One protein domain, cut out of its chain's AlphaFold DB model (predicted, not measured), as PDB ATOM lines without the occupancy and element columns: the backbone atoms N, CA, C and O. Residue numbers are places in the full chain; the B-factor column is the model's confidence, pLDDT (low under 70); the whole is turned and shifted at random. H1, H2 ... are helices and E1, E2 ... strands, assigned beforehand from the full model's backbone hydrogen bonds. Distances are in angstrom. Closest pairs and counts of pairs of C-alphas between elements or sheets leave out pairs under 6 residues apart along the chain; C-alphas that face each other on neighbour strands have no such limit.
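What this domain is: This is residues 7 to 101 of the 102 residues of the protein "Putative molybdenum carrier" of Pseudomonas saponiphila (UniProt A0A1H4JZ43). A small two-stranded parallel ribbon, E1 and E2, has helix H3 packed over it and helix H2 side by side with H3; next to this half lies a second one, made of helix H1 and a long looping stretch, residues 25 to 57, that holds no named element. The printed part has 95 residues, with three named helices and two named strands in the order H1, H2, E1, H3, E2, and the sheet's order is E1, E2. Under half of the residues, 42, are in named elements, and by these the class is mostly helix. The whole is compact, with a radius of gyration of the C-alphas of 12.5 A, and rounded, with spans of 32 by 31 by 25 A.

How they stand to each other: The sheet is made of E1, residues 72 to 75, and E2, residues 98 to 101, which are parallel at 13 degrees. Their C-alphas 73 and 99 face each other at 4.9 A; N 74 and O 99, 2.9 A apart, and N 101 and O 74, 2.8 A apart, are within hydrogen-bond range. With H3, residues 82 to 93, they form a strand-helix-strand unit, two parallel neighbour strands with a helix between them along the chain, and its crossover is right-handed. The closest C-alphas of H3 and E2 are those of Thr 91 and Leu 98, 6.6 A apart, and those of H3 and E1 are Thr 91 and Thr 72, 6.9 A apart. H2, residues 58 to 68, touches H3, and the closest C-alphas, of Val 66 and Thr 91, are 6.0 A apart. H2 and H3 run the same way at a shallow tilt of 32 degrees. H1, residues 14 to 24, touches no helix; its closest C-alpha to E1 is that of Val 14, 6.9 A from that of Ile 75. H1 is apart from H2, H3 and E2. In H1, H2 and H3 every O i to N i+4 pair is within hydrogen-bond range.

Where its parts are: E1 measures 10.0 A from first to last C-alpha and E2 9.9 A, ending at C-alpha 101, (-39.828, 7.879, -40.339). H3 measures 16.6 A and begins at C-alpha 82, (-46.091, 16.539, -27.552). H2 measures 15.8 A. H1 measures 15.1 A and begins at C-alpha 14, (-33.748, 10.300, -30.774).

The domain as a whole: The two C-alphas farthest apart, those of Gly 42 and Gly 95, are 33.1 A apart. The link from H1 to H2, 33 residues, is long; within it residues 32 to 33 pair with 51 to 52, parallel, and 38 to 39 with 42 to 43, antiparallel. The links from H2 to E1 and from H3 to E2 are tight, and that from E1 to H3 is short. The printed part has no cut; its mean pLDDT is 97.0, and no printed residue is under 70.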
ATOM      1  N   ILE A   7     -28.117  19.043 -35.964       98.62
ATOM      2  CA  ILE A   7     -28.606  19.777 -34.792       98.62
ATOM      3  C   ILE A   7     -29.761  19.052 -34.110       98.62
ATOM      4  O   ILE A   7     -30.602  18.442 -34.766       98.62
ATOM      5  N   SER A   8     -29.793  19.122 -32.783       98.25
ATOM      6  CA  SER A   8     -30.822  18.506 -31.947       98.25
ATOM      7  C   SER A   8     -30.983  19.279 -30.636       98.25
ATOM      8  O   SER A   8     -30.121  20.067 -30.255       98.25
ATOM      9  N   GLY A   9     -32.092  19.055 -29.922       97.44
ATOM     10  CA  GLY A   9     -32.285  19.631 -28.593       97.44
ATOM     11  C   GLY A   9     -31.798  18.795 -27.416       97.44
ATOM     12  O   GLY A   9     -32.049  19.189 -26.278       97.44
ATOM     13  N   GLY A  10     -31.136  17.664 -27.670       97.25
ATOM     14  CA  GLY A  10     -30.451  16.870 -26.646       97.25
ATOM     15  C   GLY A  10     -31.349  16.066 -25.702       97.25
ATOM     16  O   GLY A  10     -30.832  15.449 -24.780       97.25
ATOM     17  N   GLN A  11     -32.668  16.030 -25.905       97.31
ATOM     18  CA  GLN A  11     -33.556  15.200 -25.088       97.31
ATOM     19  C   GLN A  11     -33.162  13.712 -25.148       97.31
ATOM     20  O   GLN A  11     -32.635  13.236 -26.156       97.31
ATOM     21  N   ALA A  12     -33.448  12.958 -24.084       95.75
ATOM     22  CA  ALA A  12     -33.320  11.501 -24.099       95.75
ATOM     23  C   ALA A  12     -34.046  10.873 -25.312       95.75
ATOM     24  O   ALA A  12     -35.122  11.323 -25.713       95.75
ATOM     25  N   GLY A  13     -33.460   9.821 -25.893       95.88
ATOM     26  CA  GLY A  13     -33.978   9.156 -27.094       95.88
ATOM     27  C   GLY A  13     -33.358   9.689 -28.389       95.88
ATOM     28  O   GLY A  13     -32.139   9.807 -28.488       95.88
ATOM     29  N   VAL A  14     -34.192   9.976 -29.398       97.38
ATOM     30  CA  VAL A  14     -33.748  10.300 -30.774       97.38
ATOM     31  C   VAL A  14     -32.833  11.522 -30.821       97.38
ATOM     32  O   VAL A  14     -31.837  11.512 -31.538       97.38
ATOM     33  N   ASP A  15     -33.145  12.548 -30.028       97.94
ATOM     34  CA  ASP A  15     -32.340  13.764 -29.944       97.94
ATOM     35  C   ASP A  15     -30.893  13.435 -29.520       97.94
ATOM     36  O   ASP A  15     -29.932  13.808 -30.193       97.94
ATOM     37  N   ARG A  16     -30.730  12.661 -28.441       98.12
ATOM     38  CA  ARG A  16     -29.418  12.207 -27.964       98.12
ATOM     39  C   ARG A  16     -28.704  11.307 -28.967       98.12
ATOM     40  O   ARG A  16     -27.534  11.534 -29.255       98.12
ATOM     41  N   ALA A  17     -29.422  10.337 -29.532       98.44
ATOM     42  CA  ALA A  17     -28.865   9.396 -30.496       98.44
ATOM     43  C   ALA A  17     -28.306  10.108 -31.741       98.44
ATOM     44  O   ALA A  17     -27.266   9.710 -32.262       98.44
ATOM     45  N   ALA A  18     -28.950  11.191 -32.189       98.44
ATOM     46  CA  ALA A  18     -28.458  12.004 -33.297       98.44
ATOM     47  C   ALA A  18     -27.123  12.693 -32.961       98.44
ATOM     48  O   ALA A  18     -26.213  12.716 -33.790       98.44
ATOM     49  N   LEU A  19     -26.987  13.221 -31.739       98.62
ATOM     50  CA  LEU A  19     -25.745  13.840 -31.271       98.62
ATOM     51  C   LEU A  19     -24.629  12.805 -31.091       98.62
ATOM     52  O   LEU A  19     -23.507  13.040 -31.531       98.62
ATOM     53  N   ASP A  20     -24.940  11.650 -30.501       98.69
ATOM     54  CA  ASP A  20     -23.980  10.557 -30.319       98.69
ATOM     55  C   ASP A  20     -23.473  10.031 -31.669       98.69
ATOM     56  O   ASP A  20     -22.269   9.848 -31.854       98.69
ATOM     57  N   PHE A  21     -24.371   9.863 -32.647       98.44
ATOM     58  CA  PHE A  21     -24.002   9.494 -34.013       98.44
ATOM     59  C   PHE A  21     -23.084  10.538 -34.657       98.44
ATOM     60  O   PHE A  21     -22.072  10.181 -35.260       98.44
ATOM     61  N   ALA A  22     -23.411  11.826 -34.516       98.31
ATOM     62  CA  ALA A  22     -22.600  12.901 -35.071       98.31
ATOM     63  C   ALA A  22     -21.186  12.913 -34.468       98.31
ATOM     64  O   ALA A  22     -20.209  12.968 -35.211       98.31
ATOM     65  N   ILE A  23     -21.070  12.767 -33.143       98.31
ATOM     66  CA  ILE A  23     -19.784  12.661 -32.439       98.31
ATOM     67  C   ILE A  23     -18.986  11.458 -32.955       98.31
ATOM     68  O   ILE A  23     -17.835  11.615 -33.360       98.31
ATOM     69  N   ALA A  24     -19.601  10.273 -33.006       98.38
ATOM     70  CA  ALA A  24     -18.940   9.040 -33.439       98.38
ATOM     71  C   ALA A  24     -18.462   9.087 -34.899       98.38
ATOM     72  O   ALA A  24     -17.508   8.403 -35.264       98.38
ATOM     73  N   ARG A  25     -19.125   9.884 -35.743       97.50
ATOM     74  CA  ARG A  25     -18.778  10.067 -37.160       97.50
ATOM     75  C   ARG A  25     -17.998  11.345 -37.443       97.50
ATOM     76  O   ARG A  25     -17.777  11.648 -38.610       97.50
ATOM     77  N   GLN A  26     -17.597  12.084 -36.405       96.81
ATOM     78  CA  GLN A  26     -16.898  13.366 -36.527       96.81
ATOM     79  C   GLN A  26     -17.654  14.382 -37.405       96.81
ATOM     80  O   GLN A  26     -17.060  15.244 -38.050       96.81
ATOM     81  N   ILE A  27     -18.985  14.293 -37.420       97.81
ATOM     82  CA  ILE A  27     -19.857  15.262 -38.078       97.81
ATOM     83  C   ILE A  27     -20.055  16.422 -37.095       97.81
ATOM     84  O   ILE A  27     -20.387  16.173 -35.928       97.81
ATOM     85  N   PRO A  28     -19.893  17.688 -37.522       98.25
ATOM     86  CA  PRO A  28     -20.216  18.825 -36.674       98.25
ATOM     87  C   PRO A  28     -21.624  18.688 -36.091       98.25
ATOM     88  O   PRO A  28     -22.572  18.336 -36.796       98.25
ATOM     89  N   HIS A  29     -21.784  18.982 -34.805       98.62
ATOM     90  CA  HIS A  29     -23.084  18.905 -34.147       98.62
ATOM     91  C   HIS A  29     -23.368  20.141 -33.304       98.62
ATOM     92  O   HIS A  29     -22.475  20.940 -33.029       98.62
ATOM     93  N   GLY A  30     -24.628  20.302 -32.915       98.44
ATOM     94  CA  GLY A  30     -25.037  21.331 -31.972       98.44
ATOM     95  C   GLY A  30     -26.548  21.411 -31.833       98.44
ATOM     96  O   GLY A  30     -27.242  20.400 -31.928       98.44
ATOM     97  N   GLY A  31     -27.053  22.619 -31.610       98.31
ATOM     98  CA  GLY A  31     -28.477  22.898 -31.459       98.31
ATOM     99  C   GLY A  31     -28.796  23.605 -30.150       98.31
ATOM    100  O   GLY A  31     -27.907  24.037 -29.414       98.31
ATOM    101  N   TRP A  32     -30.089  23.740 -29.884       98.50
ATOM    102  CA  TRP A  32     -30.618  24.479 -28.744       98.50
ATOM    103  C   TRP A  32     -31.196  23.545 -27.693       98.50
ATOM    104  O   TRP A  32     -32.052  22.719 -28.012       98.50
ATOM    105  N   CYS A  33     -30.816  23.739 -26.435       98.06
ATOM    106  CA  CYS A  33     -31.373  23.048 -25.275       98.06
ATOM    107  C   CYS A  33     -32.032  24.037 -24.297       98.06
ATOM    108  O   CYS A  33     -31.799  25.240 -24.404       98.06
ATOM    109  N   PRO A  34     -32.892  23.579 -23.368       97.62
ATOM    110  CA  PRO A  34     -33.472  24.464 -22.360       97.62
ATOM    111  C   PRO A  34     -32.411  25.028 -21.407       97.62
ATOM    112  O   PRO A  34     -31.404  24.365 -21.162       97.62
ATOM    113  N   ALA A  35     -32.697  26.182 -20.801       97.19
ATOM    114  CA  ALA A  35     -31.901  26.729 -19.702       97.19
ATOM    115  C   ALA A  35     -31.704  25.695 -18.575       97.19
ATOM    116  O   ALA A  35     -32.628  24.944 -18.233       97.19
ATOM    117  N   GLY A  36     -30.504  25.671 -18.001       97.00
ATOM    118  CA  GLY A  36     -30.013  24.648 -17.083       97.00
ATOM    119  C   GLY A  36     -29.666  23.326 -17.771       97.00
ATOM    120  O   GLY A  36     -29.606  22.301 -17.093       97.00
ATOM    121  N   ARG A  37     -29.519  23.316 -19.106       97.44
ATOM    122  CA  ARG A  37     -29.262  22.114 -19.921       97.44
ATOM    123  C   ARG A  37     -30.186  20.946 -19.546       97.44
ATOM    124  O   ARG A  37     -29.731  19.828 -19.327       97.44
ATOM    125  N   ARG A  38     -31.487  21.204 -19.401       95.81
ATOM    126  CA  ARG A  38     -32.445  20.213 -18.874       95.81
ATOM    127  C   ARG A  38     -32.872  19.191 -19.926       95.81
ATOM    128  O   ARG A  38     -33.327  19.559 -21.009       95.81
ATOM    129  N   ALA A  39     -32.874  17.921 -19.543       96.06
ATOM    130  CA  ALA A  39     -33.508  16.807 -20.237       96.06
ATOM    131  C   ALA A  39     -34.396  16.005 -19.262       96.06
ATOM    132  O   ALA A  39     -34.413  16.269 -18.060       96.06
ATOM    133  N   ALA A  40     -35.194  15.072 -19.782       94.25
ATOM    134  CA  ALA A  40     -36.084  14.231 -18.974       94.25
ATOM    135  C   ALA A  40     -35.317  13.290 -18.030       94.25
ATOM    136  O   ALA A  40     -35.835  12.923 -16.982       94.25
ATOM    137  N   ASP A  41     -34.094  12.926 -18.405       95.94
ATOM    138  CA  ASP A  41     -33.183  12.041 -17.678       95.94
ATOM    139  C   ASP A  41     -32.138  12.799 -16.838       95.94
ATOM    140  O   ASP A  41     -31.238  12.183 -16.274       95.94
ATOM    141  N   GLY A  42     -32.255  14.128 -16.723       95.88
ATOM    142  CA  GLY A  42     -31.355  14.963 -15.927       95.88
ATOM    143  C   GLY A  42     -30.673  16.061 -16.739       95.88
ATOM    144  O   GLY A  42     -31.211  16.559 -17.728       95.88
ATOM    145  N   VAL A  43     -29.500  16.493 -16.283       97.56
ATOM    146  CA  VAL A  43     -28.718  17.555 -16.932       97.56
ATOM    147  C   VAL A  43     -27.921  16.972 -18.105       97.56
ATOM    148  O   VAL A  43     -27.321  15.907 -17.991       97.56
ATOM    149  N   LEU A  44     -27.908  17.664 -19.248       97.38
ATOM    150  CA  LEU A  44     -27.145  17.249 -20.428       97.38
ATOM    151  C   LEU A  44     -25.637  17.331 -20.150       97.38
ATOM    152  O   LEU A  44     -25.131  18.404 -19.812       97.38
ATOM    153  N   ASP A  45     -24.922  16.239 -20.427       97.56
ATOM    154  CA  ASP A  45     -23.456  16.177 -20.392       97.56
ATOM    155  C   ASP A  45     -22.803  17.318 -21.205       97.56
ATOM    156  O   ASP A  45     -23.321  17.741 -22.248       97.56
ATOM    157  N   ALA A  46     -21.669  17.833 -20.726       97.06
ATOM    158  CA  ALA A  46     -20.936  18.935 -21.347       97.06
ATOM    159  C   ALA A  46     -20.350  18.579 -22.727       97.06
ATOM    160  O   ALA A  46     -20.094  19.478 -23.523       97.06
ATOM    161  N   ARG A  47     -20.198  17.286 -23.052       97.56
ATOM    162  CA  ARG A  47     -19.717  16.813 -24.362       97.56
ATOM    163  C   ARG A  47     -20.592  17.257 -25.535       97.56
ATOM    164  O   ARG A  47     -20.116  17.322 -26.665       97.56
ATOM    165  N   TYR A  48     -21.869  17.543 -25.278       98.44
ATOM    166  CA  TYR A  48     -22.804  18.005 -26.296       98.44
ATOM    167  C   TYR A  48     -22.694  19.517 -26.493       98.44
ATOM    168  O   TYR A  48     -23.038  20.285 -25.588       98.44
ATOM    169  N   GLN A  49     -22.296  19.935 -27.699       98.00
ATOM    170  CA  GLN A  49     -22.064  21.335 -28.082       98.00
ATOM    171  C   GLN A  49     -23.378  22.110 -28.314       98.00
ATOM    172  O   GLN A  49     -23.662  22.610 -29.403       98.00
ATOM    173  N   LEU A  50     -24.226  22.154 -27.284       98.25
ATOM    174  CA  LEU A  50     -25.558  22.756 -27.302       98.25
ATOM    175  C   LEU A  50     -25.554  24.132 -26.643       98.25
ATOM    176  O   LEU A  50     -24.932  24.322 -25.599       98.25
ATOM    177  N   GLN A  51     -26.312  25.053 -27.231       98.31
ATOM    178  CA  GLN A  51     -26.553  26.390 -26.698       98.31
ATOM    179  C   GLN A  51     -27.839  26.396 -25.872       98.31
ATOM    180  O   GLN A  51     -28.852  25.811 -26.269       98.31
ATOM    181  N   GLU A  52     -27.815  27.044 -24.714       98.25
ATOM    182  CA  GLU A  52     -29.000  27.183 -23.871       98.25
ATOM    183  C   GLU A  52     -29.930  28.273 -24.414       98.25
ATOM    184  O   GLU A  52     -29.496  29.317 -24.900       98.25
ATOM    185  N   THR A  53     -31.235  28.027 -24.349       97.38
ATOM    186  CA  THR A  53     -32.246  29.069 -24.544       97.38
ATOM    187  C   THR A  53     -32.440  29.892 -23.275       97.38
ATOM    188  O   THR A  53     -32.058  29.461 -22.195       97.38
ATOM    189  N   GLU A  54     -33.110  31.042 -23.371       93.75
ATOM    190  CA  GLU A  54     -33.389  31.887 -22.198       93.75
ATOM    191  C   GLU A  54     -34.424  31.259 -21.248       93.75
ATOM    192  O   GLU A  54     -34.505  31.622 -20.079       93.75
ATOM    193  N   SER A  55     -35.237  30.316 -21.737       93.94
ATOM    194  CA  SER A  55     -36.235  29.593 -20.947       93.94
ATOM    195  C   SER A  55     -35.817  28.153 -20.668       93.94
ATOM    196  O   SER A  55     -35.211  27.483 -21.505       93.94
ATOM    197  N   SER A  56     -36.250  27.632 -19.519       89.56
ATOM    198  CA  SER A  56     -36.168  26.207 -19.184       89.56
ATOM    199  C   SER A  56     -37.278  25.363 -19.837       89.56
ATOM    200  O   SER A  56     -37.316  24.143 -19.666       89.56
ATOM    201  N   GLY A  57     -38.189  25.985 -20.596       89.38
ATOM    202  CA  GLY A  57     -39.281  25.309 -21.290       89.38
ATOM    203  C   GLY A  57     -38.875  24.687 -22.632       89.38
ATOM    204  O   GLY A  57     -38.260  25.324 -23.487       89.38
ATOM    205  N   TYR A  58     -39.337  23.460 -22.895       89.25
ATOM    206  CA  TYR A  58     -39.001  22.718 -24.120       89.25
ATOM    207  C   TYR A  58     -39.524  23.346 -25.422       89.25
ATOM    208  O   TYR A  58     -38.976  23.100 -26.494       89.25
ATOM    209  N   ARG A  59     -40.572  24.177 -25.376       93.69
ATOM    210  CA  ARG A  59     -41.130  24.779 -26.600       93.69
ATOM    211  C   ARG A  59     -40.147  25.737 -27.276       93.69
ATOM    212  O   ARG A  59     -40.110  25.793 -28.504       93.69
ATOM    213  N   GLN A  60     -39.366  26.492 -26.501       95.50
ATOM    214  CA  GLN A  60     -38.460  27.497 -27.057       95.50
ATOM    215  C   GLN A  60     -37.293  26.839 -27.795       95.50
ATOM    216  O   GLN A  60     -37.017  27.193 -28.943       95.50
ATOM    217  N   ARG A  61     -36.680  25.817 -27.186       96.75
ATOM    218  CA  ARG A  61     -35.610  25.050 -27.829       96.75
ATOM    219  C   ARG A  61     -36.086  24.349 -29.101       96.75
ATOM    220  O   ARG A  61     -35.364  24.340 -30.090       96.75
ATOM    221  N   THR A  62     -37.313  23.811 -29.125       97.31
ATOM    222  CA  THR A  62     -37.873  23.187 -30.339       97.31
ATOM    223  C   THR A  62     -38.016  24.205 -31.466       97.31
ATOM    224  O   THR A  62     -37.556  23.950 -32.574       97.31
ATOM    225  N   LYS A  63     -38.575  25.389 -31.178       97.19
ATOM    226  CA  LYS A  63     -38.698  26.470 -32.170       97.19
ATOM    227  C   LYS A  63     -37.349  26.876 -32.755       97.19
ATOM    228  O   LYS A  63     -37.246  27.003 -33.969       97.19
ATOM    229  N   ARG A  64     -36.322  27.062 -31.918       98.06
ATOM    230  CA  ARG A  64     -34.991  27.462 -32.400       98.06
ATOM    231  C   ARG A  64     -34.318  26.379 -33.238       98.06
ATOM    232  O   ARG A  64     -33.798  26.698 -34.296       98.06
ATOM    233  N   ASN A  65     -34.397  25.110 -32.831       98.31
ATOM    234  CA  ASN A  65     -33.852  24.012 -33.635       98.31
ATOM    235  C   ASN A  65     -34.536  23.913 -35.008       98.31
ATOM    236  O   ASN A  65     -33.852  23.804 -36.015       98.31
ATOM    237  N   VAL A  66     -35.868  24.028 -35.082       98.38
ATOM    238  CA  VAL A  66     -36.574  24.036 -36.379       98.38
ATOM    239  C   VAL A  66     -36.204  25.265 -37.213       98.38
ATOM    240  O   VAL A  66     -35.998  25.161 -38.422       98.38
ATOM    241  N   ARG A  67     -36.098  26.443 -36.589       97.94
ATOM    242  CA  ARG A  67     -35.714  27.691 -37.264       97.94
ATOM    243  C   ARG A  67     -34.297  27.630 -37.839       97.94
ATOM    244  O   ARG A  67     -34.100  28.149 -38.932       97.94
ATOM    245  N   ASP A  68     -33.363  26.973 -37.162       98.06
ATOM    246  CA  ASP A  68     -31.949  26.956 -37.560       98.06
ATOM    247  C   ASP A  68     -31.576  25.735 -38.422       98.06
ATOM    248  O   ASP A  68     -30.500  25.713 -39.010       98.06
ATOM    249  N   ALA A  69     -32.447  24.725 -38.526       97.94
ATOM    250  CA  ALA A  69     -32.240  23.564 -39.395       97.94
ATOM    251  C   ALA A  69     -32.634  23.851 -40.849       97.94
ATOM    252  O   ALA A  69     -33.685  24.441 -41.087       97.94
ATOM    253  N   ASP A  70     -31.890  23.337 -41.826       98.12
ATOM    254  CA  ASP A  70     -32.304  23.390 -43.239       98.12
ATOM    255  C   ASP A  70     -33.405  22.368 -43.566       98.12
ATOM    256  O   ASP A  70     -34.255  22.609 -44.416       98.12
ATOM    257  N   ALA A  71     -33.419  21.235 -42.860       97.75
ATOM    258  CA  ALA A  71     -34.415  20.174 -42.976       97.75
ATOM    259  C   ALA A  71     -34.616  19.484 -41.621       97.75
ATOM    260  O   ALA A  71     -33.736  19.515 -40.760       97.75
ATOM    261  N   THR A  72     -35.768  18.843 -41.412       98.50
ATOM    262  CA  THR A  72     -36.056  18.088 -40.183       98.50
ATOM    263  C   THR A  72     -36.370  16.626 -40.486       98.50
ATOM    264  O   THR A  72     -37.245  16.329 -41.297       98.50
ATOM    265  N   LEU A  73     -35.697  15.717 -39.781       98.38
ATOM    266  CA  LEU A  73     -36.033  14.295 -39.720       98.38
ATOM    267  C   LEU A  73     -36.658  13.991 -38.356       98.38
ATOM    268  O   LEU A  73     -36.070  14.311 -37.324       98.38
ATOM    269  N   ILE A  74     -37.828  13.357 -38.345       98.38
ATOM    270  CA  ILE A  74     -38.486  12.885 -37.124       98.38
ATOM    271  C   ILE A  74     -38.580  11.362 -37.180       98.38
ATOM    272  O   ILE A  74     -39.203  10.825 -38.091       98.38
ATOM    273  N   ILE A  75     -37.992  10.682 -36.194       98.12
ATOM    274  CA  ILE A  75     -38.059   9.224 -36.028       98.12
ATOM    275  C   ILE A  75     -38.974   8.918 -34.838       98.12
ATOM    276  O   ILE A  75     -38.798   9.501 -33.765       98.12
ATOM    277  N   TYR A  76     -39.975   8.058 -35.008       96.19
ATOM    278  CA  TYR A  76     -41.002   7.800 -33.990       96.19
ATOM    279  C   TYR A  76     -41.604   6.407 -34.162       96.19
ATOM    280  O   TYR A  76     -41.698   5.943 -35.273       96.19
ATOM    281  N   ARG A  77     -42.060   5.735 -33.099       93.94
ATOM    282  CA  ARG A  77     -42.602   4.365 -33.235       93.94
ATOM    283  C   ARG A  77     -44.092   4.290 -33.545       93.94
ATOM    284  O   ARG A  77     -44.501   3.423 -34.309       93.94
ATOM    285  N   ASP A  78     -44.902   5.165 -32.954       92.44
ATOM    286  CA  ASP A  78     -46.364   5.087 -33.057       92.44
ATOM    287  C   ASP A  78     -46.944   6.307 -33.754       92.44
ATOM    288  O   ASP A  78     -46.981   6.371 -34.979       92.44
ATOM    289  N   ARG A  79     -47.376   7.297 -32.977       93.88
ATOM    290  CA  ARG A  79     -47.868   8.574 -33.481       93.88
ATOM    291  C   ARG A  79     -47.061   9.714 -32.883       93.88
ATOM    292  O   ARG A  79     -46.467   9.591 -31.815       93.88
ATOM    293  N   LEU A  80     -47.038  10.829 -33.600       95.56
ATOM    294  CA  LEU A  80     -46.378  12.040 -33.136       95.56
ATOM    295  C   LEU A  80     -47.226  12.715 -32.062       95.56
ATOM    296  O   LEU A  80     -48.385  13.047 -32.295       95.56
ATOM    297  N   GLU A  81     -46.616  12.967 -30.910       94.62
ATOM    298  CA  GLU A  81     -47.242  13.649 -29.779       94.62
ATOM    299  C   GLU A  81     -46.293  14.689 -29.177       94.62
ATOM    300  O   GLU A  81     -45.088  14.703 -29.451       94.62
ATOM    301  N   GLY A  82     -46.850  15.583 -28.353       93.56
ATOM    302  CA  GLY A  82     -46.091  16.539 -27.552       93.56
ATOM    303  C   GLY A  82     -45.043  17.319 -28.355       93.56
ATOM    304  O   GLY A  82     -45.365  18.029 -29.308       93.56
ATOM    305  N   GLY A  83     -43.776  17.199 -27.946       94.19
ATOM    306  CA  GLY A  83     -42.652  17.900 -28.573       94.19
ATOM    307  C   GLY A  83     -42.446  17.541 -30.046       94.19
ATOM    308  O   GLY A  83     -42.193  18.435 -30.843       94.19
ATOM    309  N   SER A  84     -42.606  16.271 -30.426       96.19
ATOM    310  CA  SER A  84     -42.402  15.818 -31.810       96.19
ATOM    311  C   SER A  84     -43.509  16.309 -32.741       96.19
ATOM    312  O   SER A  84     -43.236  16.705 -33.873       96.19
ATOM    313  N   LEU A  85     -44.751  16.352 -32.248       97.56
ATOM    314  CA  LEU A  85     -45.873  16.958 -32.968       97.56
ATOM    315  C   LEU A  85     -45.634  18.457 -33.202       97.56
ATOM    316  O   LEU A  85     -45.771  18.941 -34.322       97.56
ATOM    317  N   LEU A  86     -45.180  19.171 -32.165       97.81
ATOM    318  CA  LEU A  86     -44.802  20.579 -32.279       97.81
ATOM    319  C   LEU A  86     -43.671  20.792 -33.296       97.81
ATOM    320  O   LEU A  86     -43.737  21.740 -34.075       97.81
ATOM    321  N   THR A  87     -42.647  19.933 -33.298       98.31
ATOM    322  CA  THR A  87     -41.558  19.983 -34.284       98.31
ATOM    323  C   THR A  87     -42.114  19.885 -35.701       98.31
ATOM    324  O   THR A  87     -41.846  20.769 -36.510       98.31
ATOM    325  N   ARG A  88     -42.949  18.873 -35.980       98.50
ATOM    326  CA  ARG A  88     -43.591  18.674 -37.287       98.50
ATOM    327  C   ARG A  88     -44.346  19.922 -37.739       98.50
ATOM    328  O   ARG A  88     -44.127  20.415 -38.844       98.50
ATOM    329  N   ASP A  89     -45.223  20.430 -36.878       98.44
ATOM    330  CA  ASP A  89     -46.106  21.546 -37.209       98.44
ATOM    331  C   ASP A  89     -45.315  22.836 -37.471       98.44
ATOM    332  O   ASP A  89     -45.663  23.614 -38.360       98.44
ATOM    333  N   LEU A  90     -44.225  23.061 -36.728       98.50
ATOM    334  CA  LEU A  90     -43.323  24.186 -36.965       98.50
ATOM    335  C   LEU A  90     -42.542  24.025 -38.270       98.50
ATOM    336  O   LEU A  90     -42.445  24.993 -39.018       98.50
ATOM    337  N   THR A  91     -42.012  22.835 -38.570       98.56
ATOM    338  CA  THR A  91     -41.260  22.596 -39.812       98.56
ATOM    339  C   THR A  91     -42.141  22.855 -41.036       98.56
ATOM    340  O   THR A  91     -41.728  23.590 -41.933       98.56
ATOM    341  N   ILE A  92     -43.388  22.360 -41.021       98.31
ATOM    342  CA  ILE A  92     -44.382  22.619 -42.076       98.31
ATOM    343  C   ILE A  92     -44.687  24.117 -42.176       98.31
ATOM    344  O   ILE A  92     -44.648  24.682 -43.265       98.31
ATOM    345  N   ARG A  93     -44.946  24.787 -41.044       98.31
ATOM    346  CA  ARG A  93     -45.245  26.229 -41.017       98.31
ATOM    347  C   ARG A  93     -44.105  27.084 -41.573       98.31
ATOM    348  O   ARG A  93     -44.366  28.124 -42.165       98.31
ATOM    349  N   HIS A  94     -42.860  26.664 -41.372       97.81
ATOM    350  CA  HIS A  94     -41.683  27.343 -41.910       97.81
ATOM    351  C   HIS A  94     -41.385  26.985 -43.376       97.81
ATOM    352  O   HIS A  94     -40.413  27.505 -43.918       97.81
ATOM    353  N   GLY A  95     -42.181  26.121 -44.017       97.94
ATOM    354  CA  GLY A  95     -41.969  25.705 -45.406       97.94
ATOM    355  C   GLY A  95     -40.697  24.882 -45.606       97.94
ATOM    356  O   GLY A  95     -40.122  24.895 -46.690       97.94
ATOM    357  N   LYS A  96     -40.221  24.201 -44.556       98.06
ATOM    358  CA  LYS A  96     -38.956  23.461 -44.586       98.06
ATOM    359  C   LYS A  96     -39.165  21.986 -44.935       98.06
ATOM    360  O   LYS A  96     -40.182  21.414 -44.535       98.06
ATOM    361  N   PRO A  97     -38.200  21.339 -45.617       98.44
ATOM    362  CA  PRO A  97     -38.234  19.904 -45.861       98.44
ATOM    363  C   PRO A  97     -38.389  19.105 -44.564       98.44
ATOM    364  O   PRO A  97     -37.677  19.322 -43.578       98.44
ATOM    365  N   LEU A  98     -39.321  18.156 -44.591       98.56
ATOM    366  CA  LEU A  98     -39.673  17.303 -43.468       98.56
ATOM    367  C   LEU A  98     -39.743  15.851 -43.936       98.56
ATOM    368  O   LEU A  98     -40.449  15.544 -44.894       98.56
ATOM    369  N   LEU A  99     -39.076  14.959 -43.209       98.38
ATOM    370  CA  LEU A  99     -39.256  13.517 -43.336       98.38
ATOM    371  C   LEU A  99     -39.666  12.929 -41.981       98.38
ATOM    372  O   LEU A  99     -39.028  13.185 -40.962       98.38
ATOM    373  N   CYS A 100     -40.733  12.133 -41.981       97.81
ATOM    374  CA  CYS A 100     -41.240  11.428 -40.808       97.81
ATOM    375  C   CYS A 100     -41.046   9.921 -41.023       97.81
ATOM    376  O   CYS A 100     -41.746   9.328 -41.840       97.81
ATOM    377  N   CYS A 101     -40.124   9.310 -40.282       96.50
ATOM    378  CA  CYS A 101     -39.828   7.879 -40.339       96.50
ATOM    379  C   CYS A 101     -40.426   7.170 -39.126       96.50
ATOM    380  O   CYS A 101     -40.137   7.548 -37.988       96.50
TER     381      CYS A 101